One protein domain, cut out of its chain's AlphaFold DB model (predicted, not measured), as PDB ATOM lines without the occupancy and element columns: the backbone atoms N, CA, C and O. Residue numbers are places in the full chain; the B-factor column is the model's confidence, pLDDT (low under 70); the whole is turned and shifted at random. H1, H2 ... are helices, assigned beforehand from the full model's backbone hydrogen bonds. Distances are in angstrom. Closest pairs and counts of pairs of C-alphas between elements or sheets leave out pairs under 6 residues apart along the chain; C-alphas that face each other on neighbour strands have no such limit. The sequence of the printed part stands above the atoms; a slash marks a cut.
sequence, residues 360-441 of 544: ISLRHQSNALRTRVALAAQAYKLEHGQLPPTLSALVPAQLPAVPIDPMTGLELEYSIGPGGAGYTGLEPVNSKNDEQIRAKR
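This is residues 360 to 441 of the 544 residues of an uncharacterized protein of Planctomycetes bacterium (UniProt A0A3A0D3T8). One long, straight helix, H1, makes the longest axis, and the rest of the printed part, mostly loop, folds back along one side of it. The short helix H2 packs on H1 at residues 373 to 380; from there the unnamed stretch of residues 395 to 433 runs back toward the start of H1, turns near residues 406 to 410, runs out again to a turn near residue 420, and returns to the short helix H3 near the start of H1. The printed part has 82 residues, with three named helices in the order H1, H2, H3 and no named strand. The class is all helix, though the named helices hold 35 of the 82 residues, under half. The whole is compact, with a radius of gyration of the C-alphas of 12.8 A and spans of 35 by 28 by 16 A.

H1 is residues 360 to 384, 25 residues, and measures 35.8 A from C-alpha 360 at (-52.365, -2.353, -35.977) to C-alpha 384 at (-41.846, -24.000, -9.462). H2 is residues 391 to 394, 5.6 A from first to last C-alpha. H3 is residues 434 to 439, 8.6 A long, and ends with C-alpha 439 at (-53.152, 6.791, -22.587). Between H2 and H3, residues 415 to 416 pair with residues 423 to 424, antiparallel, in a stretch too short to bear a name.

H1, the longest helix, touches H2 with its residues 373 to 380 alone. Their closest C-alphas are those of Ala 376 and Leu 394, 6.8 A apart. H3 is close to H1 but not clearly touching it: the closest C-alphas, those of Arg 363 and Asp 434, are 7.8 A apart. The lines of H1 and H3 are about perpendicular, at 89 degrees. H2 and H3 are apart. In H1 and H3 every O i to N i+4 pair is within hydrogen-bond range. H2, with 4 residues, is too short for such a pair, and its one O i to N i+3 pair is within range.

The two C-alphas farthest apart are those of Glu 383 and Glu 435, at 36.0 A, while those of Ile 360 and Arg 441, the first and last printed, are 16.5 A apart. The printed part has no cut. The link from H1 to H2 is short, with 6 residues, and the link from H2 to H3 is long, with 39. The mean pLDDT of the printed part is 84.3, and residues 409, 419 and 441 are under 70.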
ATOM      1  N   ILE A 360     -52.245  -0.901 -35.830       78.44
ATOM      2  CA  ILE A 360     -52.365  -2.353 -35.977       78.44
ATOM      3  C   ILE A 360     -51.002  -3.023 -35.757       78.44
ATOM      4  O   ILE A 360     -50.929  -4.080 -35.124       78.44
ATOM      5  N   SER A 361     -49.924  -2.409 -36.247       79.69
ATOM      6  CA  SER A 361     -48.571  -2.937 -36.122       79.69
ATOM      7  C   SER A 361     -48.094  -2.987 -34.666       79.69
ATOM      8  O   SER A 361     -47.770  -4.044 -34.133       79.69
ATOM      9  N   LEU A 362     -48.157  -1.858 -33.967       78.50
ATOM     10  CA  LEU A 362     -47.746  -1.773 -32.565       78.50
ATOM     11  C   LEU A 362     -48.608  -2.663 -31.671       78.50
ATOM     12  O   LEU A 362     -48.090  -3.325 -30.773       78.50
ATOM     13  N   ARG A 363     -49.913  -2.738 -31.956       84.75
ATOM     14  CA  ARG A 363     -50.833  -3.610 -31.225       84.75
ATOM     15  C   ARG A 363     -50.462  -5.084 -31.355       84.75
ATOM     16  O   ARG A 363     -50.373  -5.762 -30.335       84.75
ATOM     17  N   HIS A 364     -50.225  -5.590 -32.569       87.38
ATOM     18  CA  HIS A 364     -49.886  -7.011 -32.727       87.38
ATOM     19  C   HIS A 364     -48.498  -7.336 -32.157       87.38
ATOM     20  O   HIS A 364     -48.307  -8.417 -31.602       87.38
ATOM     21  N   GLN A 365     -47.533  -6.408 -32.242       87.31
ATOM     22  CA  GLN A 365     -46.223  -6.578 -31.606       87.31
ATOM     23  C   GLN A 365     -46.358  -6.653 -30.079       87.31
ATOM     24  O   GLN A 365     -45.821  -7.575 -29.464       87.31
ATOM     25  N   SER A 366     -47.143  -5.751 -29.476       88.94
ATOM     26  CA  SER A 366     -47.463  -5.785 -28.042       88.94
ATOM     27  C   SER A 366     -48.124  -7.107 -27.650       88.94
ATOM     28  O   SER A 366     -47.677  -7.764 -26.713       88.94
ATOM     29  N   ASN A 367     -49.120  -7.571 -28.409       93.88
ATOM     30  CA  ASN A 367     -49.808  -8.837 -28.137       93.88
ATOM     31  C   ASN A 367     -48.890 -10.058 -28.262       93.88
ATOM     32  O   ASN A 367     -49.000 -10.992 -27.459       93.88
ATOM     33  N   ALA A 368     -47.963 -10.053 -29.223       92.88
ATOM     34  CA  ALA A 368     -46.950 -11.093 -29.350       92.88
ATOM     35  C   ALA A 368     -46.005 -11.105 -28.138       92.88
ATOM     36  O   ALA A 368     -45.765 -12.172 -27.574       92.88
ATOM     37  N   LEU A 369     -45.522  -9.941 -27.684       92.44
ATOM     38  CA  LEU A 369     -44.673  -9.833 -26.489       92.44
ATOM     39  C   LEU A 369     -45.410 -10.256 -25.215       92.44
ATOM     40  O   LEU A 369     -44.896 -11.082 -24.465       92.44
ATOM     41  N   ARG A 370     -46.639  -9.770 -25.007       94.81
ATOM     42  CA  ARG A 370     -47.515 -10.166 -23.889       94.81
ATOM     43  C   ARG A 370     -47.702 -11.675 -23.832       94.81
ATOM     44  O   ARG A 370     -47.572 -12.276 -22.772       94.81
ATOM     45  N   THR A 371     -47.948 -12.297 -24.984       96.25
ATOM     46  CA  THR A 371     -48.109 -13.752 -25.081       96.25
ATOM     47  C   THR A 371     -46.815 -14.481 -24.749       96.25
ATOM     48  O   THR A 371     -46.848 -15.445 -23.999       96.25
ATOM     49  N   ARG A 372     -45.662 -14.007 -25.224       95.44
ATOM     50  CA  ARG A 372     -44.363 -14.608 -24.891       95.44
ATOM     51  C   ARG A 372     -44.034 -14.529 -23.401       95.44
ATOM     52  O   ARG A 372     -43.577 -15.516 -22.831       95.44
ATOM     53  N   VAL A 373     -44.319 -13.395 -22.760       95.12
ATOM     54  CA  VAL A 373     -44.178 -13.252 -21.303       95.12
ATOM     55  C   VAL A 373     -45.160 -14.167 -20.570       95.12
ATOM     56  O   VAL A 373     -44.770 -14.818 -19.606       95.12
ATOM     57  N   ALA A 374     -46.399 -14.296 -21.054       94.88
ATOM     58  CA  ALA A 374     -47.365 -15.245 -20.504       94.88
ATOM     59  C   ALA A 374     -46.883 -16.703 -20.625       94.88
ATOM     60  O   ALA A 374     -46.969 -17.442 -19.650       94.88
ATOM     61  N   LEU A 375     -46.319 -17.114 -21.769       95.88
ATOM     62  CA  LEU A 375     -45.730 -18.449 -21.943       95.88
ATOM     63  C   LEU A 375     -44.592 -18.694 -20.946       95.88
ATOM     64  O   LEU A 375     -44.574 -19.733 -20.292       95.88
ATOM     65  N   ALA A 376     -43.685 -17.726 -20.793       95.25
ATOM     66  CA  ALA A 376     -42.593 -17.798 -19.825       95.25
ATOM     67  C   ALA A 376     -43.108 -17.891 -18.377       95.25
ATOM     68  O   ALA A 376     -42.614 -18.703 -17.598       95.25
ATOM     69  N   ALA A 377     -44.144 -17.124 -18.026       94.44
ATOM     70  CA  ALA A 377     -44.776 -17.183 -16.711       94.44
ATOM     71  C   ALA A 377     -45.469 -18.531 -16.443       94.44
ATOM     72  O   ALA A 377     -45.401 -19.039 -15.324       94.44
ATOM     73  N   GLN A 378     -46.108 -19.130 -17.454       94.69
ATOM     74  CA  GLN A 378     -46.700 -20.467 -17.328       94.69
ATOM     75  C   GLN A 378     -45.629 -21.560 -17.225       94.69
ATOM     76  O   GLN A 378     -45.781 -22.464 -16.409       94.69
ATOM     77  N   ALA A 379     -44.525 -21.456 -17.972       94.38
ATOM     78  CA  ALA A 379     -43.394 -22.377 -17.842       94.38
ATOM     79  C   ALA A 379     -42.798 -22.319 -16.426       94.38
ATOM     80  O   ALA A 379     -42.686 -23.348 -15.765       94.38
ATOM     81  N   TYR A 380     -42.559 -21.108 -15.909       94.25
ATOM     82  CA  TYR A 380     -42.106 -20.902 -14.531       94.25
ATOM     83  C   TYR A 380     -43.067 -21.534 -13.512       94.25
ATOM     84  O   TYR A 380     -42.623 -22.201 -12.577       94.25
ATOM     85  N   LYS A 381     -44.386 -21.376 -13.706       93.25
ATOM     86  CA  LYS A 381     -45.410 -21.982 -12.840       93.25
ATOM     87  C   LYS A 381     -45.354 -23.504 -12.838       93.25
ATOM     88  O   LYS A 381     -45.523 -24.101 -11.779       93.25
ATOM     89  N   LEU A 382     -45.150 -24.127 -13.993       92.44
ATOM     90  CA  LEU A 382     -45.047 -25.581 -14.101       92.44
ATOM     91  C   LEU A 382     -43.764 -26.114 -13.444       92.44
ATOM     92  O   LEU A 382     -43.798 -27.179 -12.838       92.44
ATOM     93  N   GLU A 383     -42.666 -25.359 -13.508       92.50
ATOM     94  CA  GLU A 383     -41.381 -25.719 -12.891       92.50
ATOM     95  C   GLU A 383     -41.369 -25.520 -11.364       92.50
ATOM     96  O   GLU A 383     -40.850 -26.358 -10.632       92.50
ATOM     97  N   HIS A 384     -41.952 -24.422 -10.869       92.31
ATOM     98  CA  HIS A 384     -41.846 -24.000  -9.462       92.31
ATOM     99  C   HIS A 384     -43.140 -24.202  -8.656       92.31
ATOM    100  O   HIS A 384     -43.176 -23.945  -7.453       92.31
ATOM    101  N   GLY A 385     -44.230 -24.612  -9.306       91.12
ATOM    102  CA  GLY A 385     -45.560 -24.765  -8.705       91.12
ATOM    103  C   GLY A 385     -46.305 -23.450  -8.433       91.12
ATOM    104  O   GLY A 385     -47.463 -23.483  -8.016       91.12
ATOM    105  N   GLN A 386     -45.683 -22.290  -8.664       92.00
ATOM    106  CA  GLN A 386     -46.252 -20.961  -8.416       92.00
ATOM    107  C   GLN A 386     -45.907 -19.998  -9.553       92.00
ATOM    108  O   GLN A 386     -44.850 -20.110 -10.163       92.00
ATOM    109  N   LEU A 387     -46.790 -19.036  -9.829       92.38
ATOM    110  CA  LEU A 387     -46.513 -17.964 -10.788       92.38
ATOM    111  C   LEU A 387     -45.316 -17.102 -10.333       92.38
ATOM    112  O   LEU A 387     -45.106 -16.951  -9.126       92.38
ATOM    113  N   PRO A 388     -44.538 -16.524 -11.268       92.56
ATOM    114  CA  PRO A 388     -43.386 -15.698 -10.920       92.56
ATOM    115  C   PRO A 388     -43.835 -14.460 -10.128       92.56
ATOM    116  O   PRO A 388     -44.774 -13.792 -10.552       92.56
ATOM    117  N   PRO A 389     -43.182 -14.097  -9.007       87.75
ATOM    118  CA  PRO A 389     -43.583 -12.936  -8.203       87.75
ATOM    119  C   PRO A 389     -43.443 -11.610  -8.964       87.75
ATOM    120  O   PRO A 389     -44.194 -10.669  -8.718       87.75
ATOM    121  N   THR A 390     -42.488 -11.537  -9.894       89.19
ATOM    122  CA  THR A 390     -42.211 -10.384 -10.758       89.19
ATOM    123  C   THR A 390     -41.732 -10.865 -12.128       89.19
ATOM    124  O   THR A 390     -41.237 -11.986 -12.256       89.19
ATOM    125  N   LEU A 391     -41.810 -10.015 -13.158       83.62
ATOM    126  CA  LEU A 391     -41.278 -10.359 -14.487       83.62
ATOM    127  C   LEU A 391     -39.760 -10.570 -14.487       83.62
ATOM    128  O   LEU A 391     -39.256 -11.366 -15.273       83.62
ATOM    129  N   SER A 392     -39.038  -9.910 -13.583       85.19
ATOM    130  CA  SER A 392     -37.590 -10.066 -13.435       85.19
ATOM    131  C   SER A 392     -37.187 -11.478 -12.997       85.19
ATOM    132  O   SER A 392     -36.086 -11.909 -13.315       85.19
ATOM    133  N   ALA A 393     -38.078 -12.231 -12.338       82.56
ATOM    134  CA  ALA A 393     -37.838 -13.631 -11.978       82.56
ATOM    135  C   ALA A 393     -37.770 -14.573 -13.197       82.56
ATOM    136  O   ALA A 393     -37.268 -15.684 -13.077       82.56
ATOM    137  N   LEU A 394     -38.248 -14.131 -14.368       84.06
ATOM    138  CA  LEU A 394     -38.177 -14.885 -15.625       84.06
ATOM    139  C   LEU A 394     -36.821 -14.742 -16.336       84.06
ATOM    140  O   LEU A 394     -36.574 -15.414 -17.339       84.06
ATOM    141  N   VAL A 395     -35.953 -13.846 -15.854       84.88
ATOM    142  CA  VAL A 395     -34.654 -13.531 -16.457       84.88
ATOM    143  C   VAL A 395     -33.528 -14.170 -15.631       84.88
ATOM    144  O   VAL A 395     -33.532 -14.034 -14.408       84.88
ATOM    145  N   PRO A 396     -32.523 -14.824 -16.252       81.19
ATOM    146  CA  PRO A 396     -32.340 -15.041 -17.693       81.19
ATOM    147  C   PRO A 396     -32.938 -16.361 -18.216       81.19
ATOM    148  O   PRO A 396     -32.798 -16.660 -19.400       81.19
ATOM    149  N   ALA A 397     -33.533 -17.185 -17.346       80.06
ATOM    150  CA  ALA A 397     -33.836 -18.583 -17.656       80.06
ATOM    151  C   ALA A 397     -34.934 -18.760 -18.720       80.06
ATOM    152  O   ALA A 397     -34.750 -19.535 -19.656       80.06
ATOM    153  N   GLN A 398     -36.052 -18.035 -18.615       82.50
ATOM    154  CA  GLN A 398     -37.175 -18.134 -19.556       82.50
ATOM    155  C   GLN A 398     -37.212 -16.969 -20.563       82.50
ATOM    156  O   GLN A 398     -37.813 -17.101 -21.633       82.50
ATOM    157  N   LEU A 399     -36.589 -15.828 -20.239       77.00
ATOM    158  CA  LEU A 399     -36.495 -14.639 -21.094       77.00
ATOM    159  C   LEU A 399     -35.097 -13.996 -21.011       77.00
ATOM    160  O   LEU A 399     -34.537 -13.909 -19.922       77.00
ATOM    161  N   PRO A 400     -34.556 -13.453 -22.121       76.62
ATOM    162  CA  PRO A 400     -33.257 -12.772 -22.108       76.62
ATOM    163  C   PRO A 400     -33.282 -11.432 -21.353       76.62
ATOM    164  O   PRO A 400     -32.295 -11.049 -20.735       76.62
ATOM    165  N   ALA A 401     -34.406 -10.716 -21.412       79.19
ATOM    166  CA  ALA A 401     -34.680  -9.476 -20.692       79.19
ATOM    167  C   ALA A 401     -36.201  -9.264 -20.620       79.19
ATOM    168  O   ALA A 401     -36.946  -9.861 -21.405       79.19
ATOM    169  N   VAL A 402     -36.664  -8.400 -19.713       78.62
ATOM    170  CA  VAL A 402     -38.078  -7.997 -19.657       78.62
ATOM    171  C   VAL A 402     -38.398  -7.140 -20.893       78.62
ATOM    172  O   VAL A 402     -37.751  -6.112 -21.095       78.62
ATOM    173  N   PRO A 403     -39.357  -7.539 -21.754       78.25
ATOM    174  CA  PRO A 403     -39.663  -6.771 -22.955       78.25
ATOM    175  C   PRO A 403     -40.314  -5.421 -22.641       78.25
ATOM    176  O   PRO A 403     -41.185  -5.320 -21.775       78.25
ATOM    177  N   ILE A 404     -39.945  -4.410 -23.426       78.88
ATOM    178  CA  ILE A 404     -40.615  -3.108 -23.446       78.88
ATOM    179  C   ILE A 404     -41.837  -3.212 -24.363       78.88
ATOM    180  O   ILE A 404     -41.732  -3.658 -25.506       78.88
ATOM    181  N   ASP A 405     -42.999  -2.794 -23.869       79.06
ATOM    182  CA  ASP A 405     -44.237  -2.757 -24.637       79.06
ATOM    183  C   ASP A 405     -44.170  -1.638 -25.696       79.06
ATOM    184  O   ASP A 405     -44.085  -0.458 -25.337       79.06
ATOM    185  N   PRO A 406     -44.265  -1.957 -27.002       75.81
ATOM    186  CA  PRO A 406     -44.220  -0.961 -28.070       75.81
ATOM    187  C   PRO A 406     -45.383   0.043 -28.019       75.81
ATOM    188  O   PRO A 406     -45.289   1.118 -28.611       75.81
ATOM    189  N   MET A 407     -46.480  -0.268 -27.317       75.31
ATOM    190  CA  MET A 407     -47.612   0.653 -27.182       75.31
ATOM    191  C   MET A 407     -47.407   1.723 -26.109       75.31
ATOM    192  O   MET A 407     -47.848   2.859 -26.298       75.31
ATOM    193  N   THR A 408     -46.758   1.381 -24.995       72.94
ATOM    194  CA  THR A 408     -46.593   2.287 -23.844       72.94
ATOM    195  C   THR A 408     -45.180   2.862 -23.741       72.94
ATOM    196  O   THR A 408     -45.013   3.952 -23.188       72.94
ATOM    197  N   GLY A 409     -44.175   2.164 -24.282       67.62
ATOM    198  CA  GLY A 409     -42.754   2.472 -24.103       67.62
ATOM    199  C   GLY A 409     -42.211   2.109 -22.715       67.62
ATOM    200  O   GLY A 409     -41.129   2.565 -22.353       67.62
ATOM    201  N   LEU A 410     -42.960   1.332 -21.928       72.44
ATOM    202  CA  LEU A 410     -42.593   0.865 -20.588       72.44
ATOM    203  C   LEU A 410     -42.448  -0.658 -20.584       72.44
ATOM    204  O   LEU A 410     -42.897  -1.328 -21.512       72.44
ATOM    205  N   GLU A 411     -41.858  -1.215 -19.531       79.62
ATOM    206  CA  GLU A 411     -41.948  -2.655 -19.282       79.62
ATOM    207  C   GLU A 411     -43.411  -3.106 -19.197       79.62
ATOM    208  O   GLU A 411     -44.304  -2.339 -18.817       79.62
ATOM    209  N   LEU A 412     -43.658  -4.362 -19.566       82.12
ATOM    210  CA  LEU A 412     -44.988  -4.950 -19.463       82.12
ATOM    211  C   LEU A 412     -45.469  -4.975 -18.007       82.12
ATOM    212  O   LEU A 412     -44.744  -5.363 -17.094       82.12
ATOM    213  N   GLU A 413     -46.722  -4.579 -17.796       83.81
ATOM    214  CA  GLU A 413     -47.355  -4.660 -16.484       83.81
ATOM    215  C   GLU A 413     -47.666  -6.123 -16.144       83.81
ATOM    216  O   GLU A 413     -48.160  -6.884 -16.978       83.81
ATOM    217  N   TYR A 414     -47.395  -6.508 -14.901       89.06
ATOM    218  CA  TYR A 414     -47.687  -7.839 -14.391       89.06
ATOM    219  C   TYR A 414     -47.998  -7.767 -12.902       89.06
ATOM    220  O   TYR A 414     -47.211  -7.226 -12.123       89.06
ATOM    221  N   SER A 415     -49.129  -8.338 -12.495       87.62
ATOM    222  CA  SER A 415     -49.427  -8.554 -11.081       87.62
ATOM    223  C   SER A 415     -50.136  -9.883 -10.863       87.62
ATOM    224  O   SER A 415     -50.915 -10.326 -11.706       87.62
ATOM    225  N   ILE A 416     -49.850 -10.538  -9.740       89.62
ATOM    226  CA  ILE A 416     -50.495 -11.798  -9.370       89.62
ATOM    227  C   ILE A 416     -51.884 -11.492  -8.799       89.62
ATOM    228  O   ILE A 416     -52.041 -10.631  -7.933       89.62
ATOM    229  N   GLY A 417     -52.899 -12.209  -9.282       82.62
ATOM    230  CA  GLY A 417     -54.264 -12.107  -8.776       82.62
ATOM    231  C   GLY A 417     -54.423 -12.682  -7.357       82.62
ATOM    232  O   GLY A 417     -53.566 -13.433  -6.881       82.62
ATOM    233  N   PRO A 418     -55.537 -12.383  -6.667       73.31
ATOM    234  CA  PRO A 418     -55.793 -12.881  -5.316       73.31
ATOM    235  C   PRO A 418     -55.618 -14.404  -5.213       73.31
ATOM    236  O   PRO A 418     -56.144 -15.158  -6.032       73.31
ATOM    237  N   GLY A 419     -54.859 -14.860  -4.213       66.94
ATOM    238  CA  GLY A 419     -54.620 -16.286  -3.965       66.94
ATOM    239  C   GLY A 419     -53.719 -16.997  -4.984       66.94
ATOM    240  O   GLY A 419     -53.672 -18.222  -4.979       66.94
ATOM    241  N   GLY A 420     -53.023 -16.275  -5.872       71.19
ATOM    242  CA  GLY A 420     -52.110 -16.885  -6.849       71.19
ATOM    243  C   GLY A 420     -52.807 -17.598  -8.014       71.19
ATOM    244  O   GLY A 420     -52.154 -18.298  -8.785       71.19
ATOM    245  N   ALA A 421     -54.126 -17.425  -8.159       70.12
ATOM    246  CA  ALA A 421     -54.933 -18.146  -9.146       70.12
ATOM    247  C   ALA A 421     -54.660 -17.727 -10.606       70.12
ATOM    248  O   ALA A 421     -54.975 -18.477 -11.529       70.12
ATOM    249  N   GLY A 422     -54.055 -16.557 -10.831       82.88
ATOM    250  CA  GLY A 422     -53.761 -16.027 -12.163       82.88
ATOM    251  C   GLY A 422     -52.896 -14.770 -12.115       82.88
ATOM    252  O   GLY A 422     -52.409 -14.386 -11.050       82.88
ATOM    253  N   TYR A 423     -52.724 -14.125 -13.266       87.12
ATOM    254  CA  TYR A 423     -52.056 -12.830 -13.398       87.12
ATOM    255  C   TYR A 423     -52.969 -11.814 -14.091       87.12
ATOM    256  O   TYR A 423     -53.897 -12.194 -14.806       87.12
ATOM    257  N   THR A 424     -52.671 -10.532 -13.913       88.31
ATOM    258  CA  THR A 424     -53.240  -9.414 -14.676       88.31
ATOM    259  C   THR A 424     -52.121  -8.559 -15.273       88.31
ATOM    260  O   THR A 424     -50.971  -8.637 -14.832       88.31
ATOM    261  N   GLY A 425     -52.438  -7.754 -16.288       85.75
ATOM    262  CA  GLY A 425     -51.505  -6.833 -16.953       85.75
ATOM    263  C   GLY A 425     -50.975  -7.332 -18.302       85.75
ATOM    264  O   GLY A 425     -50.507  -6.529 -19.114       85.75
ATOM    265  N   LEU A 426     -51.125  -8.630 -18.594       90.25
ATOM    266  CA  LEU A 426     -50.715  -9.275 -19.852       90.25
ATOM    267  C   LEU A 426     -51.893  -9.584 -20.796       90.25
ATOM    268  O   LEU A 426     -51.741 -10.328 -21.768       90.25
ATOM    269  N   GLU A 427     -53.077  -9.027 -20.537       90.50
ATOM    270  CA  GLU A 427     -54.247  -9.183 -21.398       90.50
ATOM    271  C   GLU A 427     -53.972  -8.630 -22.808       90.50
ATOM    272  O   GLU A 427     -53.212  -7.664 -22.962       90.50
ATOM    273  N   PRO A 428     -54.591  -9.212 -23.856       90.31
ATOM    274  CA  PRO A 428     -54.441  -8.711 -25.213       90.31
ATOM    275  C   PRO A 428     -54.986  -7.294 -25.340       90.31
ATOM    276  O   PRO A 428     -56.095  -6.971 -24.890       90.31
ATOM    277  N   VAL A 429     -54.250  -6.483 -26.080       88.19
ATOM    278  CA  VAL A 429     -54.733  -5.209 -26.573       88.19
ATOM    279  C   VAL A 429     -55.678  -5.444 -27.748       88.19
ATOM    280  O   VAL A 429     -55.367  -6.157 -28.703       88.19
ATOM    281  N   ASN A 430     -56.853  -4.838 -27.687       88.06
ATOM    282  CA  ASN A 430     -57.920  -4.932 -28.673       88.06
ATOM    283  C   ASN A 430     -58.596  -3.562 -28.836       88.06
ATOM    284  O   ASN A 430     -58.248  -2.602 -28.160       88.06
ATOM    285  N   SER A 431     -59.579  -3.453 -29.728       79.81
ATOM    286  CA  SER A 431     -60.249  -2.177 -30.023       79.81
ATOM    287  C   SER A 431     -61.043  -1.564 -28.861       79.81
ATOM    288  O   SER A 431     -61.568  -0.472 -29.023       79.81
ATOM    289  N   LYS A 432     -61.222  -2.273 -27.737       83.69
ATOM    290  CA  LYS A 432     -61.954  -1.779 -26.558       83.69
ATOM    291  C   LYS A 432     -61.035  -1.198 -25.484       83.69
ATOM    292  O   LYS A 432     -61.501  -0.403 -24.679       83.69
ATOM    293  N   ASN A 433     -59.776  -1.637 -25.419       83.94
ATOM    294  CA  ASN A 433     -58.815  -1.216 -24.393       83.94
ATOM    295  C   ASN A 433     -57.559  -0.545 -24.973       83.94
ATOM    296  O   ASN A 433     -56.712  -0.089 -24.208       83.94
ATOM    297  N   ASP A 434     -57.423  -0.471 -26.301       79.56
ATOM    298  CA  ASP A 434     -56.248   0.110 -26.945       79.56
ATOM    299  C   ASP A 434     -56.062   1.581 -26.583       79.56
ATOM    300  O   ASP A 434     -54.945   1.970 -26.265       79.56
ATOM    301  N   GLU A 435     -57.120   2.386 -26.569       77.25
ATOM    302  CA  GLU A 435     -57.046   3.794 -26.172       77.25
ATOM    303  C   GLU A 435     -56.587   3.960 -24.715       77.25
ATOM    304  O   GLU A 435     -55.675   4.738 -24.438       77.25
ATOM    305  N   GLN A 436     -57.132   3.164 -23.791       81.94
ATOM    306  CA  GLN A 436     -56.744   3.195 -22.378       81.94
ATOM    307  C   GLN A 436     -55.271   2.812 -22.179       81.94
ATOM    308  O   GLN A 436     -54.556   3.456 -21.410       81.94
ATOM    309  N   ILE A 437     -54.803   1.768 -22.866       78.44
ATOM    310  CA  ILE A 437     -53.408   1.318 -22.783       78.44
ATOM    311  C   ILE A 437     -52.482   2.374 -23.388       78.44
ATOM    312  O   ILE A 437     -51.456   2.705 -22.797       78.44
ATOM    313  N   ARG A 438     -52.873   2.976 -24.516       71.25
ATOM    314  CA  ARG A 438     -52.134   4.088 -25.127       71.25
ATOM    315  C   ARG A 438     -52.081   5.322 -24.234       71.25
ATOM    316  O   ARG A 438     -51.058   5.995 -24.227       71.25
ATOM    317  N   ALA A 439     -53.127   5.623 -23.468       75.19
ATOM    318  CA  ALA A 439     -53.152   6.791 -22.587       75.19
ATOM    319  C   ALA A 439     -52.076   6.736 -21.483       75.19
ATOM    320  O   ALA A 439     -51.642   7.775 -20.995       75.19
ATOM    321  N   LYS A 440     -51.599   5.536 -21.117       72.62
ATOM    322  CA  LYS A 440     -50.503   5.343 -20.147       72.62
ATOM    323  C   LYS A 440     -49.125   5.728 -20.686       72.62
ATOM    324  O   LYS A 440     -48.150   5.782 -19.935       72.62
ATOM    325  N   ARG A 441     -49.021   5.945 -21.992       64.12
ATOM    326  CA  ARG A 441     -47.773   6.268 -22.660       64.12
ATOM    327  C   ARG A 441     -47.162   7.555 -22.109       64.12
ATOM    328  O   ARG A 441     -47.818   8.594 -22.050       64.12
TER     329      ARG A 441